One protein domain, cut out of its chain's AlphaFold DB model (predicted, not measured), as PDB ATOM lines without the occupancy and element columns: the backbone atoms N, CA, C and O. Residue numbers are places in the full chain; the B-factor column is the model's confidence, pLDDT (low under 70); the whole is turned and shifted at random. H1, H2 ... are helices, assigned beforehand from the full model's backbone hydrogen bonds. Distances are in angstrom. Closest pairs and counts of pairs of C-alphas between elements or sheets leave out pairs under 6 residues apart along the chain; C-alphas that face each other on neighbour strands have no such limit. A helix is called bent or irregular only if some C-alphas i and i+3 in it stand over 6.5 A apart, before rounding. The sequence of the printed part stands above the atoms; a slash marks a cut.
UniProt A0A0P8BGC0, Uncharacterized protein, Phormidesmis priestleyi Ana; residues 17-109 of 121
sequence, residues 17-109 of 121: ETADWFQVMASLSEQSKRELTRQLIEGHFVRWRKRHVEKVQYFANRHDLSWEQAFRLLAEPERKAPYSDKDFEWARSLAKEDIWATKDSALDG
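What this domain is: This is residues 17 to 109 of the 121 residues of an uncharacterized protein of Phormidesmis priestleyi Ana (UniProt A0A0P8BGC0). A long bent helix, H2, makes the spine of the domain; the short helix H1 makes a corner with it at one end, and a small helical head packs at the other. In the head, H3 crosses the second arm, H2b, H4 packs on H3 as a helical hairpin, and the short H5 runs beside the start of H2b, while residues 38 to 44 in the first arm, H2a, form a bare neck between H1 and the head. The printed part has 93 residues with five named helices, in the order H1, H2, H3, H4, H5, and no named strand, and its class is all helix. It is loose, with a radius of gyration of the C-alphas of 17.2 A, and elongated, spanning 48 by 29 by 23 A.

Where its parts are: H2, residues 33 to 63, was assigned as one helix by its hydrogen bonds but is bent: C-alphas 47 and 50 are 7.7 A apart. Its arms are H2a, residues 33 to 47, 21.1 A long, and H2b, residues 50 to 63, 20.2 A long; C-alpha 50 is at (-37.642, 33.016, -16.256). Before it comes H1, residues 17 to 28, 16.5 A long, beginning at C-alpha 17 at (-52.130, 41.481, -42.180). After it come H3, residues 67 to 74, 10.5 A long, H4, residues 85 to 93, 12.3 A long, and H5, residues 103 to 108, 8.9 A long, ending at C-alpha 108 at (-27.276, 34.478, -15.972).

How they stand to each other: H2 is the hub, touching three other helices, and its arms stand at a steep tilt of 62 degrees. H2b touches H3, about perpendicular at 87 degrees, with residues 56 to 60 alone; the closest C-alphas, those of Ala 60 and Ala 70, are 5.2 A apart. H3 touches H4 in a helical hairpin, a steep tilt of 43 degrees, opposite ways, with the closest C-alphas, those of Gln 69 and Ala 91, 5.3 A apart. H2b and H4 are only just apart, with the closest C-alphas at 8.1 A. With residues 50 to 53 alone, H2b touches H5, a shallow tilt of 15 degrees, opposite ways; the closest C-alphas are those of Val 53 and Ala 106, at 6.9 A. H2a, with residues 33 to 36 alone, touches H1, about perpendicular at 82 degrees; the closest C-alphas are those of Ala 26 and Lys 33, at 5.7 A. In H1, H2a, H2b, H3, H4 and H5 every O i to N i+4 pair is within hydrogen-bond range.

The domain as a whole: The two C-alphas farthest apart, those of Glu 30 and Asp 85, are 49.6 A apart. The printed part has no cut and no long link. The mean pLDDT of the printed part is 89.3, and residues 108 to 109 are under 70.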
ATOM      1  N   GLU A  17     -51.864  40.484 -43.222       95.56
ATOM      2  CA  GLU A  17     -52.130  41.481 -42.180       95.56
ATOM      3  C   GLU A  17     -50.954  41.625 -41.198       95.56
ATOM      4  O   GLU A  17     -50.550  42.738 -40.862       95.56
ATOM      5  N   THR A  18     -50.356  40.510 -40.768       93.31
ATOM      6  CA  THR A  18     -49.191  40.537 -39.869       93.31
ATOM      7  C   THR A  18     -47.978  41.159 -40.561       93.31
ATOM      8  O   THR A  18     -47.255  41.942 -39.944       93.31
ATOM      9  N   ALA A  19     -47.751  40.832 -41.836       92.38
ATOM     10  CA  ALA A  19     -46.658  41.402 -42.618       92.38
ATOM     11  C   ALA A  19     -46.814  42.923 -42.801       92.38
ATOM     12  O   ALA A  19     -45.831  43.657 -42.660       92.38
ATOM     13  N   ASP A  20     -48.038  43.392 -43.050       95.56
ATOM     14  CA  ASP A  20     -48.356  44.813 -43.209       95.56
ATOM     15  C   ASP A  20     -48.131  45.578 -41.899       95.56
ATOM     16  O   ASP A  20     -47.417  46.583 -41.878       95.56
ATOM     17  N   TRP A  21     -48.635  45.065 -40.771       95.69
ATOM     18  CA  TRP A  21     -48.379  45.664 -39.457       95.69
ATOM     19  C   TRP A  21     -46.896  45.665 -39.093       95.69
ATOM     20  O   TRP A  21     -46.393  46.645 -38.541       95.69
ATOM     21  N   PHE A  22     -46.167  44.603 -39.433       93.31
ATOM     22  CA  PHE A  22     -44.726  44.552 -39.216       93.31
ATOM     23  C   PHE A  22     -43.981  45.614 -40.034       93.31
ATOM     24  O   PHE A  22     -43.073  46.270 -39.521       93.31
ATOM     25  N   GLN A  23     -44.391  45.835 -41.286       92.56
ATOM     26  CA  GLN A  23     -43.862  46.910 -42.122       92.56
ATOM     27  C   GLN A  23     -44.151  48.290 -41.520       92.56
ATOM     28  O   GLN A  23     -43.249  49.127 -41.493       92.56
ATOM     29  N   VAL A  24     -45.368  48.521 -41.016       95.56
ATOM     30  CA  VAL A  24     -45.741  49.775 -40.341       95.56
ATOM     31  C   VAL A  24     -44.862  50.011 -39.113       95.56
ATOM     32  O   VAL A  24     -44.288  51.088 -38.981       95.56
ATOM     33  N   MET A  25     -44.699  49.005 -38.248       95.75
ATOM     34  CA  MET A  25     -43.859  49.119 -37.050       95.75
ATOM     35  C   MET A  25     -42.402  49.441 -37.391       95.75
ATOM     36  O   MET A  25     -41.811  50.311 -36.754       95.75
ATOM     37  N   ALA A  26     -41.833  48.775 -38.400       93.69
ATOM     38  CA  ALA A  26     -40.458  49.019 -38.832       93.69
ATOM     39  C   ALA A  26     -40.275  50.457 -39.339       93.69
ATOM     40  O   ALA A  26     -39.334  51.134 -38.929       93.69
ATOM     41  N   SER A  27     -41.210  50.943 -40.164       94.00
ATOM     42  CA  SER A  27     -41.184  52.313 -40.681       94.00
ATOM     43  C   SER A  27     -41.335  53.360 -39.573       94.00
ATOM     44  O   SER A  27     -40.575  54.319 -39.548       94.00
ATOM     45  N   LEU A  28     -42.282  53.174 -38.643       94.75
ATOM     46  CA  LEU A  28     -42.509  54.105 -37.529       94.75
ATOM     47  C   LEU A  28     -41.356  54.132 -36.522       94.75
ATOM     48  O   LEU A  28     -41.144  55.147 -35.870       94.75
ATOM     49  N   SER A  29     -40.628  53.023 -36.391       92.88
ATOM     50  CA  SER A  29     -39.466  52.921 -35.501       92.88
ATOM     51  C   SER A  29     -38.159  53.324 -36.189       92.88
ATOM     52  O   SER A  29     -37.107  53.200 -35.573       92.88
ATOM     53  N   GLU A  30     -38.207  53.735 -37.464       94.19
ATOM     54  CA  GLU A  30     -37.036  54.065 -38.292       94.19
ATOM     55  C   GLU A  30     -35.976  52.945 -38.326       94.19
ATOM     56  O   GLU A  30     -34.770  53.174 -38.424       94.19
ATOM     57  N   GLN A  31     -36.429  51.694 -38.255       92.62
ATOM     58  CA  GLN A  31     -35.569  50.521 -38.158       92.62
ATOM     59  C   GLN A  31     -35.700  49.630 -39.385       92.62
ATOM     60  O   GLN A  31     -36.763  49.479 -39.992       92.62
ATOM     61  N   SER A  32     -34.610  48.938 -39.719       90.19
ATOM     62  CA  SER A  32     -34.707  47.822 -40.656       90.19
ATOM     63  C   SER A  32     -35.579  46.711 -40.060       90.19
ATOM     64  O   SER A  32     -35.540  46.456 -38.856       90.19
ATOM     65  N   LYS A  33     -36.297  45.969 -40.912       88.00
ATOM     66  CA  LYS A  33     -37.049  44.766 -40.508       88.00
ATOM     67  C   LYS A  33     -36.206  43.806 -39.666       88.00
ATOM     68  O   LYS A  33     -36.693  43.245 -38.695       88.00
ATOM     69  N   ARG A  34     -34.929  43.641 -40.026       86.38
ATOM     70  CA  ARG A  34     -33.985  42.772 -39.313       86.38
ATOM     71  C   ARG A  34     -33.712  43.260 -37.890       86.38
ATOM     72  O   ARG A  34     -33.670  42.446 -36.974       86.38
ATOM     73  N   GLU A  35     -33.526  44.563 -37.726       87.38
ATOM     74  CA  GLU A  35     -33.268  45.180 -36.426       87.38
ATOM     75  C   GLU A  35     -34.508  45.130 -35.530       87.38
ATOM     76  O   GLU A  35     -34.414  44.708 -34.378       87.38
ATOM     77  N   LEU A  36     -35.687  45.418 -36.086       89.81
ATOM     78  CA  LEU A  36     -36.943  45.258 -35.357       89.81
ATOM     79  C   LEU A  36     -37.148  43.802 -34.908       89.81
ATOM     80  O   LEU A  36     -37.503  43.547 -33.758       89.81
ATOM     81  N   THR A  37     -36.867  42.823 -35.775       88.31
ATOM     82  CA  THR A  37     -36.923  41.402 -35.403       88.31
ATOM     83  C   THR A  37     -35.959  41.072 -34.262       88.31
ATOM     84  O   THR A  37     -36.351  40.368 -33.331       88.31
ATOM     85  N   ARG A  38     -34.725  41.596 -34.288       86.44
ATOM     86  CA  ARG A  38     -33.754  41.426 -33.193       86.44
ATOM     87  C   ARG A  38     -34.334  41.934 -31.870       86.44
ATOM     88  O   ARG A  38     -34.361  41.184 -30.896       86.44
ATOM     89  N   GLN A  39     -34.861  43.158 -31.855       88.56
ATOM     90  CA  GLN A  39     -35.442  43.773 -30.656       88.56
ATOM     91  C   GLN A  39     -36.655  43.006 -30.127       88.56
ATOM     92  O   GLN A  39     -36.788  42.815 -28.918       88.56
ATOM     93  N   LEU A  40     -37.527  42.513 -31.012       88.69
ATOM     94  CA  LEU A  40     -38.677  41.702 -30.608       88.69
ATOM     95  C   LEU A  40     -38.252  40.376 -29.969       88.69
ATOM     96  O   LEU A  40     -38.832  39.983 -28.955       88.69
ATOM     97  N   ILE A  41     -37.238  39.705 -30.524       86.38
ATOM     98  CA  ILE A  41     -36.691  38.459 -29.970       86.38
ATOM     99  C   ILE A  41     -36.066  38.723 -28.596       86.38
ATOM    100  O   ILE A  41     -36.400  38.046 -27.622       86.38
ATOM    101  N   GLU A  42     -35.205  39.732 -28.485       85.56
ATOM    102  CA  GLU A  42     -34.568  40.096 -27.215       85.56
ATOM    103  C   GLU A  42     -35.606  40.490 -26.161       85.56
ATOM    104  O   GLU A  42     -35.615  39.944 -25.057       85.56
ATOM    105  N   GLY A  43     -36.559  41.352 -26.523       86.50
ATOM    106  CA  GLY A  43     -37.646  41.773 -25.645       86.50
ATOM    107  C   GLY A  43     -38.591  40.632 -25.253       86.50
ATOM    108  O   GLY A  43     -39.198  40.669 -24.176       86.50
ATOM    109  N   HIS A  44     -38.737  39.598 -26.085       86.62
ATOM    110  CA  HIS A  44     -39.440  38.374 -25.704       86.62
ATOM    111  C   HIS A  44     -38.671  37.629 -24.609       86.62
ATOM    112  O   HIS A  44     -39.253  37.283 -23.578       86.62
ATOM    113  N   PHE A  45     -37.365  37.418 -24.787       83.00
ATOM    114  CA  PHE A  45     -36.561  36.699 -23.803       83.00
ATOM    115  C   PHE A  45     -36.408  37.467 -22.491       83.00
ATOM    116  O   PHE A  45     -36.537  36.851 -21.439       83.00
ATOM    117  N   VAL A  46     -36.257  38.792 -22.505       84.12
ATOM    118  CA  VAL A  46     -36.255  39.599 -21.270       84.12
ATOM    119  C   VAL A  46     -37.521  39.350 -20.443       84.12
ATOM    120  O   VAL A  46     -37.449  39.155 -19.232       84.12
ATOM    121  N   ARG A  47     -38.688  39.292 -21.095       84.12
ATOM    122  CA  ARG A  47     -39.978  39.122 -20.408       84.12
ATOM    123  C   ARG A  47     -40.255  37.688 -19.977       84.12
ATOM    124  O   ARG A  47     -40.813  37.462 -18.908       84.12
ATOM    125  N   TRP A  48     -39.904  36.712 -20.809       85.75
ATOM    126  CA  TRP A  48     -40.394  35.345 -20.643       85.75
ATOM    127  C   TRP A  48     -39.322  34.329 -20.259       85.75
ATOM    128  O   TRP A  48     -39.683  33.195 -19.946       85.75
ATOM    129  N   ARG A  49     -38.027  34.678 -20.253       85.25
ATOM    130  CA  ARG A  49     -36.926  33.731 -19.976       85.25
ATOM    131  C   ARG A  49     -37.132  32.968 -18.674       85.25
ATOM    132  O   ARG A  49     -37.134  31.742 -18.704       85.25
ATOM    133  N   LYS A  50     -37.410  33.660 -17.562       86.69
ATOM    134  CA  LYS A  50     -37.642  33.016 -16.256       86.69
ATOM    135  C   LYS A  50     -38.744  31.954 -16.332       86.69
ATOM    136  O   LYS A  50     -38.542  30.817 -15.917       86.69
ATOM    137  N   ARG A  51     -39.875  32.296 -16.955       89.00
ATOM    138  CA  ARG A  51     -41.003  31.374 -17.138       89.00
ATOM    139  C   ARG A  51     -40.630  30.169 -18.005       89.00
ATOM    140  O   ARG A  51     -41.099  29.067 -17.740       89.00
ATOM    141  N   HIS A  52     -39.818  30.353 -19.046       90.00
ATOM    142  CA  HIS A  52     -39.332  29.240 -19.867       90.00
ATOM    143  C   HIS A  52     -38.408  28.317 -19.066       90.00
ATOM    144  O   HIS A  52     -38.603  27.106 -19.099       90.00
ATOM    145  N   VAL A  53     -37.477  28.872 -18.283       91.69
ATOM    146  CA  VAL A  53     -36.589  28.085 -17.409       91.69
ATOM    147  C   VAL A  53     -37.391  27.259 -16.401       91.69
ATOM    148  O   VAL A  53     -37.126  26.069 -16.235       91.69
ATOM    149  N   GLU A  54     -38.405  27.861 -15.775       92.62
ATOM    150  CA  GLU A  54     -39.308  27.177 -14.841       92.62
ATOM    151  C   GLU A  54     -40.104  26.056 -15.517       92.62
ATOM    152  O   GLU A  54     -40.226  24.967 -14.957       92.62
ATOM    153  N   LYS A  55     -40.609  26.279 -16.738       94.06
ATOM    154  CA  LYS A  55     -41.313  25.243 -17.514       94.06
ATOM    155  C   LYS A  55     -40.415  24.047 -17.819       94.06
ATOM    156  O   LYS A  55     -40.848  22.911 -17.641       94.06
ATOM    157  N   VAL A  56     -39.182  24.299 -18.254       95.38
ATOM    158  CA  VAL A  56     -38.205  23.239 -18.541       95.38
ATOM    159  C   VAL A  56     -37.874  22.474 -17.262       95.38
ATOM    160  O   VAL A  56     -37.897  21.249 -17.263       95.38
ATOM    161  N   GLN A  57     -37.666  23.177 -16.145       96.06
ATOM    162  CA  GLN A  57     -37.401  22.542 -14.853       96.06
ATOM    163  C   GLN A  57     -38.571  21.672 -14.381       96.06
ATOM    164  O   GLN A  57     -38.359  20.560 -13.902       96.06
ATOM    165  N   TYR A  58     -39.801  22.170 -14.506       96.25
ATOM    166  CA  TYR A  58     -40.992  21.401 -14.161       96.25
ATOM    167  C   TYR A  58     -41.085  20.121 -15.000       96.25
ATOM    168  O   TYR A  58     -41.330  19.046 -14.457       96.25
ATOM    169  N   PHE A  59     -40.850  20.229 -16.311       96.25
ATOM    170  CA  PHE A  59     -40.856  19.086 -17.219       96.25
ATOM    171  C   PHE A  59     -39.762  18.069 -16.864       96.25
ATOM    172  O   PHE A  59     -40.049  16.879 -16.765       96.25
ATOM    173  N   ALA A  60     -38.543  18.543 -16.598       96.19
ATOM    174  CA  ALA A  60     -37.414  17.717 -16.183       96.19
ATOM    175  C   ALA A  60     -37.746  16.890 -14.932       96.19
ATOM    176  O   ALA A  60     -37.641  15.667 -14.947       96.19
ATOM    177  N   ASN A  61     -38.263  17.548 -13.889       96.62
ATOM    178  CA  ASN A  61     -38.639  16.893 -12.635       96.62
ATOM    179  C   ASN A  61     -39.766  15.871 -12.824       96.62
ATOM    180  O   ASN A  61     -39.777  14.828 -12.178       96.62
ATOM    181  N   ARG A  62     -40.737  16.177 -13.690       96.94
ATOM    182  CA  ARG A  62     -41.885  15.302 -13.943       96.94
ATOM    183  C   ARG A  62     -41.498  14.009 -14.665       96.94
ATOM    184  O   ARG A  62     -42.178  13.004 -14.482       96.94
ATOM    185  N   HIS A  63     -40.457  14.049 -15.491       95.00
ATOM    186  CA  HIS A  63     -40.076  12.953 -16.388       95.00
ATOM    187  C   HIS A  63     -38.717  12.318 -16.058       95.00
ATOM    188  O   HIS A  63     -38.230  11.492 -16.834       95.00
ATOM    189  N   ASP A  64     -38.140  12.676 -14.906       95.00
ATOM    190  CA  ASP A  64     -36.833  12.209 -14.436       95.00
ATOM    191  C   ASP A  64     -35.734  12.409 -15.495       95.00
ATOM    192  O   ASP A  64     -35.072  11.479 -15.960       95.00
ATOM    193  N   LEU A  65     -35.622  13.656 -15.952       94.50
ATOM    194  CA  LEU A  65     -34.589  14.121 -16.874       94.50
ATOM    195  C   LEU A  65     -33.735  15.186 -16.188       94.50
ATOM    196  O   LEU A  65     -34.213  15.904 -15.305       94.50
ATOM    197  N   SER A  66     -32.498  15.369 -16.650       94.25
ATOM    198  CA  SER A  66     -31.777  16.606 -16.342       94.25
ATOM    199  C   SER A  66     -32.458  17.808 -17.010       94.25
ATOM    200  O   SER A  66     -33.241  17.667 -17.958       94.25
ATOM    201  N   TRP A  67     -32.151  19.018 -16.532       94.06
ATOM    202  CA  TRP A  67     -32.692  20.238 -17.135       94.06
ATOM    203  C   TRP A  67     -32.285  20.351 -18.609       94.06
ATOM    204  O   TRP A  67     -33.108  20.669 -19.460       94.06
ATOM    205  N   GLU A  68     -31.034  20.023 -18.918       93.06
ATOM    206  CA  GLU A  68     -30.454  20.073 -20.257       93.06
ATOM    207  C   GLU A  68     -31.105  19.064 -21.214       93.06
ATOM    208  O   GLU A  68     -31.425  19.407 -22.353       93.06
ATOM    209  N   GLN A  69     -31.361  17.838 -20.747       93.44
ATOM    210  CA  GLN A  69     -32.052  16.806 -21.527       93.44
ATOM    211  C   GLN A  69     -33.497  17.221 -21.825       93.44
ATOM    212  O   GLN A  69     -33.958  17.125 -22.964       93.44
ATOM    213  N   ALA A  70     -34.201  17.747 -20.817       94.56
ATOM    214  CA  ALA A  70     -35.541  18.296 -20.988       94.56
ATOM    215  C   ALA A  70     -35.548  19.483 -21.961       94.56
ATOM    216  O   ALA A  70     -36.419  19.563 -22.826       94.56
ATOM    217  N   PHE A  71     -34.570  20.385 -21.857       92.88
ATOM    218  CA  PHE A  71     -34.427  21.519 -22.764       92.88
ATOM    219  C   PHE A  71     -34.237  21.053 -24.207       92.88
ATOM    220  O   PHE A  71     -34.925  21.546 -25.101       92.88
ATOM    221  N   ARG A  72     -33.352  20.072 -24.441       92.62
ATOM    222  CA  ARG A  72     -33.126  19.511 -25.779       92.62
ATOM    223  C   ARG A  72     -34.378  18.869 -26.350       92.62
ATOM    224  O   ARG A  72     -34.685  19.148 -27.500       92.62
ATOM    225  N   LEU A  73     -35.125  18.100 -25.559       93.19
ATOM    226  CA  LEU A  73     -36.375  17.490 -26.013       93.19
ATOM    227  C   LEU A  73     -37.467  18.512 -26.337       93.19
ATOM    228  O   LEU A  73     -38.152  18.378 -27.347       93.19
ATOM    229  N   LEU A  74     -37.622  19.548 -25.514       92.12
ATOM    230  CA  LEU A  74     -38.625  20.592 -25.743       92.12
ATOM    231  C   LEU A  74     -38.301  21.483 -26.950       92.12
ATOM    232  O   LEU A  74     -39.208  22.084 -27.521       92.12
ATOM    233  N   ALA A  75     -37.023  21.592 -27.312       89.81
ATOM    234  CA  ALA A  75     -36.549  22.439 -28.398       89.81
ATOM    235  C   ALA A  75     -36.255  21.671 -29.701       89.81
ATOM    236  O   ALA A  75     -35.837  22.293 -30.676       89.81
ATOM    237  N   GLU A  76     -36.472  20.353 -29.735       90.50
ATOM    238  CA  GLU A  76     -36.223  19.511 -30.908       90.50
ATOM    239  C   GLU A  76     -37.393  19.605 -31.910       90.50
ATOM    240  O   GLU A  76     -38.497  19.152 -31.598       90.50
ATOM    241  N   PRO A  77     -37.210  20.167 -33.123       86.12
ATOM    242  CA  PRO A  77     -38.320  20.423 -34.045       86.12
ATOM    243  C   PRO A  77     -39.072  19.166 -34.493       86.12
ATOM    244  O   PRO A  77     -40.278  19.231 -34.754       86.12
ATOM    245  N   GLU A  78     -38.371  18.034 -34.585       89.38
ATOM    246  CA  GLU A  78     -38.926  16.754 -35.034       89.38
ATOM    247  C   GLU A  78     -39.676  16.002 -33.923       89.38
ATOM    248  O   GLU A  78     -40.447  15.086 -34.214       89.38
ATOM    249  N   ARG A  79     -39.512  16.405 -32.654       90.19
ATOM    250  CA  ARG A  79     -40.138  15.752 -31.495       90.19
ATOM    251  C   ARG A  79     -41.127  16.701 -30.838       90.19
ATOM    252  O   ARG A  79     -40.760  17.649 -30.149       90.19
ATOM    253  N   LYS A  80     -42.418  16.439 -31.031       89.06
ATOM    254  CA  LYS A  80     -43.498  17.274 -30.490       89.06
ATOM    255  C   LYS A  80     -44.389  16.468 -29.567       89.06
ATOM    256  O   LYS A  80     -44.585  15.276 -29.766       89.06
ATOM    257  N   ALA A  81     -44.959  17.152 -28.581       87.38
ATOM    258  CA  ALA A  81     -45.965  16.553 -27.722       87.38
ATOM    259  C   ALA A  81     -47.168  16.051 -28.555       87.38
ATOM    260  O   ALA A  81     -47.578  16.739 -29.496       87.38
ATOM    261  N   PRO A  82     -47.780  14.911 -28.185       92.75
ATOM    262  CA  PRO A  82     -47.432  14.050 -27.049       92.75
ATOM    263  C   PRO A  82     -46.140  13.241 -27.277       92.75
ATOM    264  O   PRO A  82     -45.954  12.657 -28.338       92.75
ATOM    265  N   TYR A  83     -45.268  13.194 -26.263       94.38
ATOM    266  CA  TYR A  83     -43.983  12.489 -26.336       94.38
ATOM    267  C   TYR A  83     -44.145  10.988 -26.094       94.38
ATOM    268  O   TYR A  83     -44.854  10.572 -25.177       94.38
ATOM    269  N   SER A  84     -43.457  10.193 -26.906       95.19
ATOM    270  CA  SER A  84     -43.354   8.742 -26.777       95.19
ATOM    271  C   SER A  84     -42.194   8.333 -25.865       95.19
ATOM    272  O   SER A  84     -41.267   9.109 -25.632       95.19
ATOM    273  N   ASP A  85     -42.182   7.079 -25.407       95.50
ATOM    274  CA  ASP A  85     -41.070   6.538 -24.610       95.50
ATOM    275  C   ASP A  85     -39.725   6.639 -25.343       95.50
ATOM    276  O   ASP A  85     -38.710   6.978 -24.736       95.50
ATOM    277  N   LYS A  86     -39.729   6.468 -26.672       95.62
ATOM    278  CA  LYS A  86     -38.535   6.627 -27.516       95.62
ATOM    279  C   LYS A  86     -37.980   8.049 -27.496       95.62
ATOM    280  O   LYS A  86     -36.775   8.234 -27.647       95.62
ATOM    281  N   ASP A  87     -38.833   9.058 -27.328       96.06
ATOM    282  CA  ASP A  87     -38.393  10.450 -27.206       96.06
ATOM    283  C   ASP A  87     -37.669  10.680 -25.878       96.06
ATOM    284  O   ASP A  87     -36.641  11.355 -25.840       96.06
ATOM    285  N   PHE A  88     -38.164  10.071 -24.798       96.12
ATOM    286  CA  PHE A  88     -37.519  10.131 -23.488       96.12
ATOM    287  C   PHE A  88     -36.212   9.335 -23.451       96.12
ATOM    288  O   PHE A  88     -35.227   9.814 -22.893       96.12
ATOM    289  N   GLU A  89     -36.167   8.149 -24.062       95.44
ATOM    290  CA  GLU A  89     -34.930   7.372 -24.218       95.44
ATOM    291  C   GLU A  89     -33.878   8.150 -25.004       95.44
ATOM    292  O   GLU A  89     -32.737   8.268 -24.559       95.44
ATOM    293  N   TRP A  90     -34.277   8.756 -26.126       94.94
ATOM    294  CA  TRP A  90     -33.397   9.625 -26.896       94.94
ATOM    295  C   TRP A  90     -32.884  10.792 -26.047       94.94
ATOM    296  O   TRP A  90     -31.675  11.008 -25.995       94.94
ATOM    297  N   ALA A  91     -33.763  11.491 -25.322       94.06
ATOM    298  CA  ALA A  91     -33.362  12.614 -24.478       94.06
ATOM    299  C   ALA A  91     -32.351  12.190 -23.401       94.06
ATOM    300  O   ALA A  91     -31.383  12.903 -23.153       94.06
ATOM    301  N   ARG A  92     -32.528  11.005 -22.800       94.44
ATOM    302  CA  ARG A  92     -31.582  10.447 -21.819       94.44
ATOM    303  C   ARG A  92     -30.247  10.035 -22.437       94.44
ATOM    304  O   ARG A  92     -29.238  10.066 -21.740       94.44
ATOM    305  N   SER A  93     -30.241   9.657 -23.714       93.38
ATOM    306  CA  SER A  93     -29.031   9.240 -24.432       93.38
ATOM    307  C   SER A  93     -28.128  10.397 -24.872       93.38
ATOM    308  O   SER A  93     -26.995  10.144 -25.277       93.38
ATOM    309  N   LEU A  94     -28.610  11.644 -24.798       90.19
ATOM    310  CA  LEU A  94     -27.853  12.824 -25.218       90.19
ATOM    311  C   LEU A  94     -26.563  12.981 -24.408       90.19
ATOM    312  O   LEU A  94     -26.584  12.973 -23.172       90.19
ATOM    313  N   ALA A  95     -25.450  13.167 -25.117       81.75
ATOM    314  CA  ALA A  95     -24.158  13.438 -24.508       81.75
ATOM    315  C   ALA A  95     -24.038  14.921 -24.111       81.75
ATOM    316  O   ALA A  95     -24.856  15.761 -24.496       81.75
ATOM    317  N   LYS A  96     -23.005  15.273 -23.332       73.62
ATOM    318  CA  LYS A  96     -22.788  16.671 -22.906       73.62
ATOM    319  C   LYS A  96     -22.525  17.600 -24.085       73.62
ATOM    320  O   LYS A  96     -22.883  18.770 -24.036       73.62
ATOM    321  N   GLU A  97     -21.923  17.071 -25.134       74.38
ATOM    322  CA  GLU A  97     -21.565  17.773 -26.358       74.38
ATOM    323  C   GLU A  97     -22.803  18.117 -27.198       74.38
ATOM    324  O   GLU A  97     -22.795  19.097 -27.939       74.38
ATOM    325  N   ASP A  98     -23.896  17.370 -27.020       71.50
ATOM    326  CA  ASP A  98     -25.178  17.623 -27.678       71.50
ATOM    327  C   ASP A  98     -26.013  18.688 -26.945       71.50
ATOM    328  O   ASP A  98     -27.096  19.064 -27.405       71.50
ATOM    329  N   ILE A  99     -25.534  19.178 -25.796       76.19
ATOM    330  CA  ILE A  99     -26.201  20.182 -24.966       76.19
ATOM    331  C   ILE A  99     -25.675  21.578 -25.323       76.19
ATOM    332  O   ILE A  99     -24.610  22.016 -24.904       76.19
ATOM    333  N   TRP A 100     -26.497  22.324 -26.053       73.00
ATOM    334  CA  TRP A 100     -26.251  23.711 -26.469       73.00
ATOM    335  C   TRP A 100     -26.573  24.801 -25.428       73.00
ATOM    336  O   TRP A 100     -26.283  25.972 -25.662       73.00
ATOM    337  N   ALA A 101     -27.207  24.451 -24.307       78.00
ATOM    338  CA  ALA A 101     -27.613  25.405 -23.278       78.00
ATOM    339  C   ALA A 101     -27.703  24.716 -21.919       78.00
ATOM    340  O   ALA A 101     -28.264  23.626 -21.810       78.00
ATOM    341  N   THR A 102     -27.194  25.383 -20.887       83.25
ATOM    342  CA  THR A 102     -27.287  24.937 -19.493       83.25
ATOM    343  C   THR A 102     -28.283  25.790 -18.727       83.25
ATOM    344  O   THR A 102     -28.512  26.957 -19.071       83.25
ATOM    345  N   LYS A 103     -28.833  25.243 -17.641       83.88
ATOM    346  CA  LYS A 103     -29.724  26.005 -16.757       83.88
ATOM    347  C   LYS A 103     -29.086  27.313 -16.271       83.88
ATOM    348  O   LYS A 103     -29.753  28.345 -16.264       83.88
ATOM    349  N   ASP A 104     -27.804  27.276 -15.920       81.81
ATOM    350  CA  ASP A 104     -27.075  28.442 -15.412       81.81
ATOM    351  C   ASP A 104     -26.930  29.522 -16.489       81.81
ATOM    352  O   ASP A 104     -27.256  30.681 -16.244       81.81
ATOM    353  N   SER A 105     -26.572  29.141 -17.722       77.56
ATOM    354  CA  SER A 105     -26.516  30.079 -18.855       77.56
ATOM    355  C   SER A 105     -27.882  30.714 -19.165       77.56
ATOM    356  O   SER A 105     -27.970  31.885 -19.536       77.56
ATOM    357  N   ALA A 106     -28.969  29.965 -18.955       77.50
ATOM    358  CA  ALA A 106     -30.333  30.446 -19.140       77.50
ATOM    359  C   ALA A 106     -30.815  31.374 -18.009       77.50
ATOM    360  O   ALA A 106     -31.824  32.060 -18.184       77.50
ATOM    361  N   LEU A 107     -30.124  31.408 -16.865       76.12
ATOM    362  CA  LEU A 107     -30.432  32.265 -15.718       76.12
ATOM    363  C   LEU A 107     -29.530  33.502 -15.637       76.12
ATOM    364  O   LEU A 107     -30.015  34.544 -15.204       76.12
ATOM    365  N   ASP A 108     -28.270  33.400 -16.072       68.56
ATOM    366  CA  ASP A 108     -27.276  34.478 -15.972       68.56
ATOM    367  C   ASP A 108     -27.698  35.708 -16.781       68.56
ATOM    368  O   ASP A 108     -27.704  36.827 -16.284       68.56
ATOM    369  N   GLY A 109     -28.185  35.507 -18.005       58.56
ATOM    370  CA  GLY A 109     -28.983  36.496 -18.719       58.56
ATOM    371  C   GLY A 109     -28.379  37.887 -18.958       58.56
ATOM    372  O   GLY A 109     -29.071  38.740 -19.520       58.56
TER     373      GLY A 109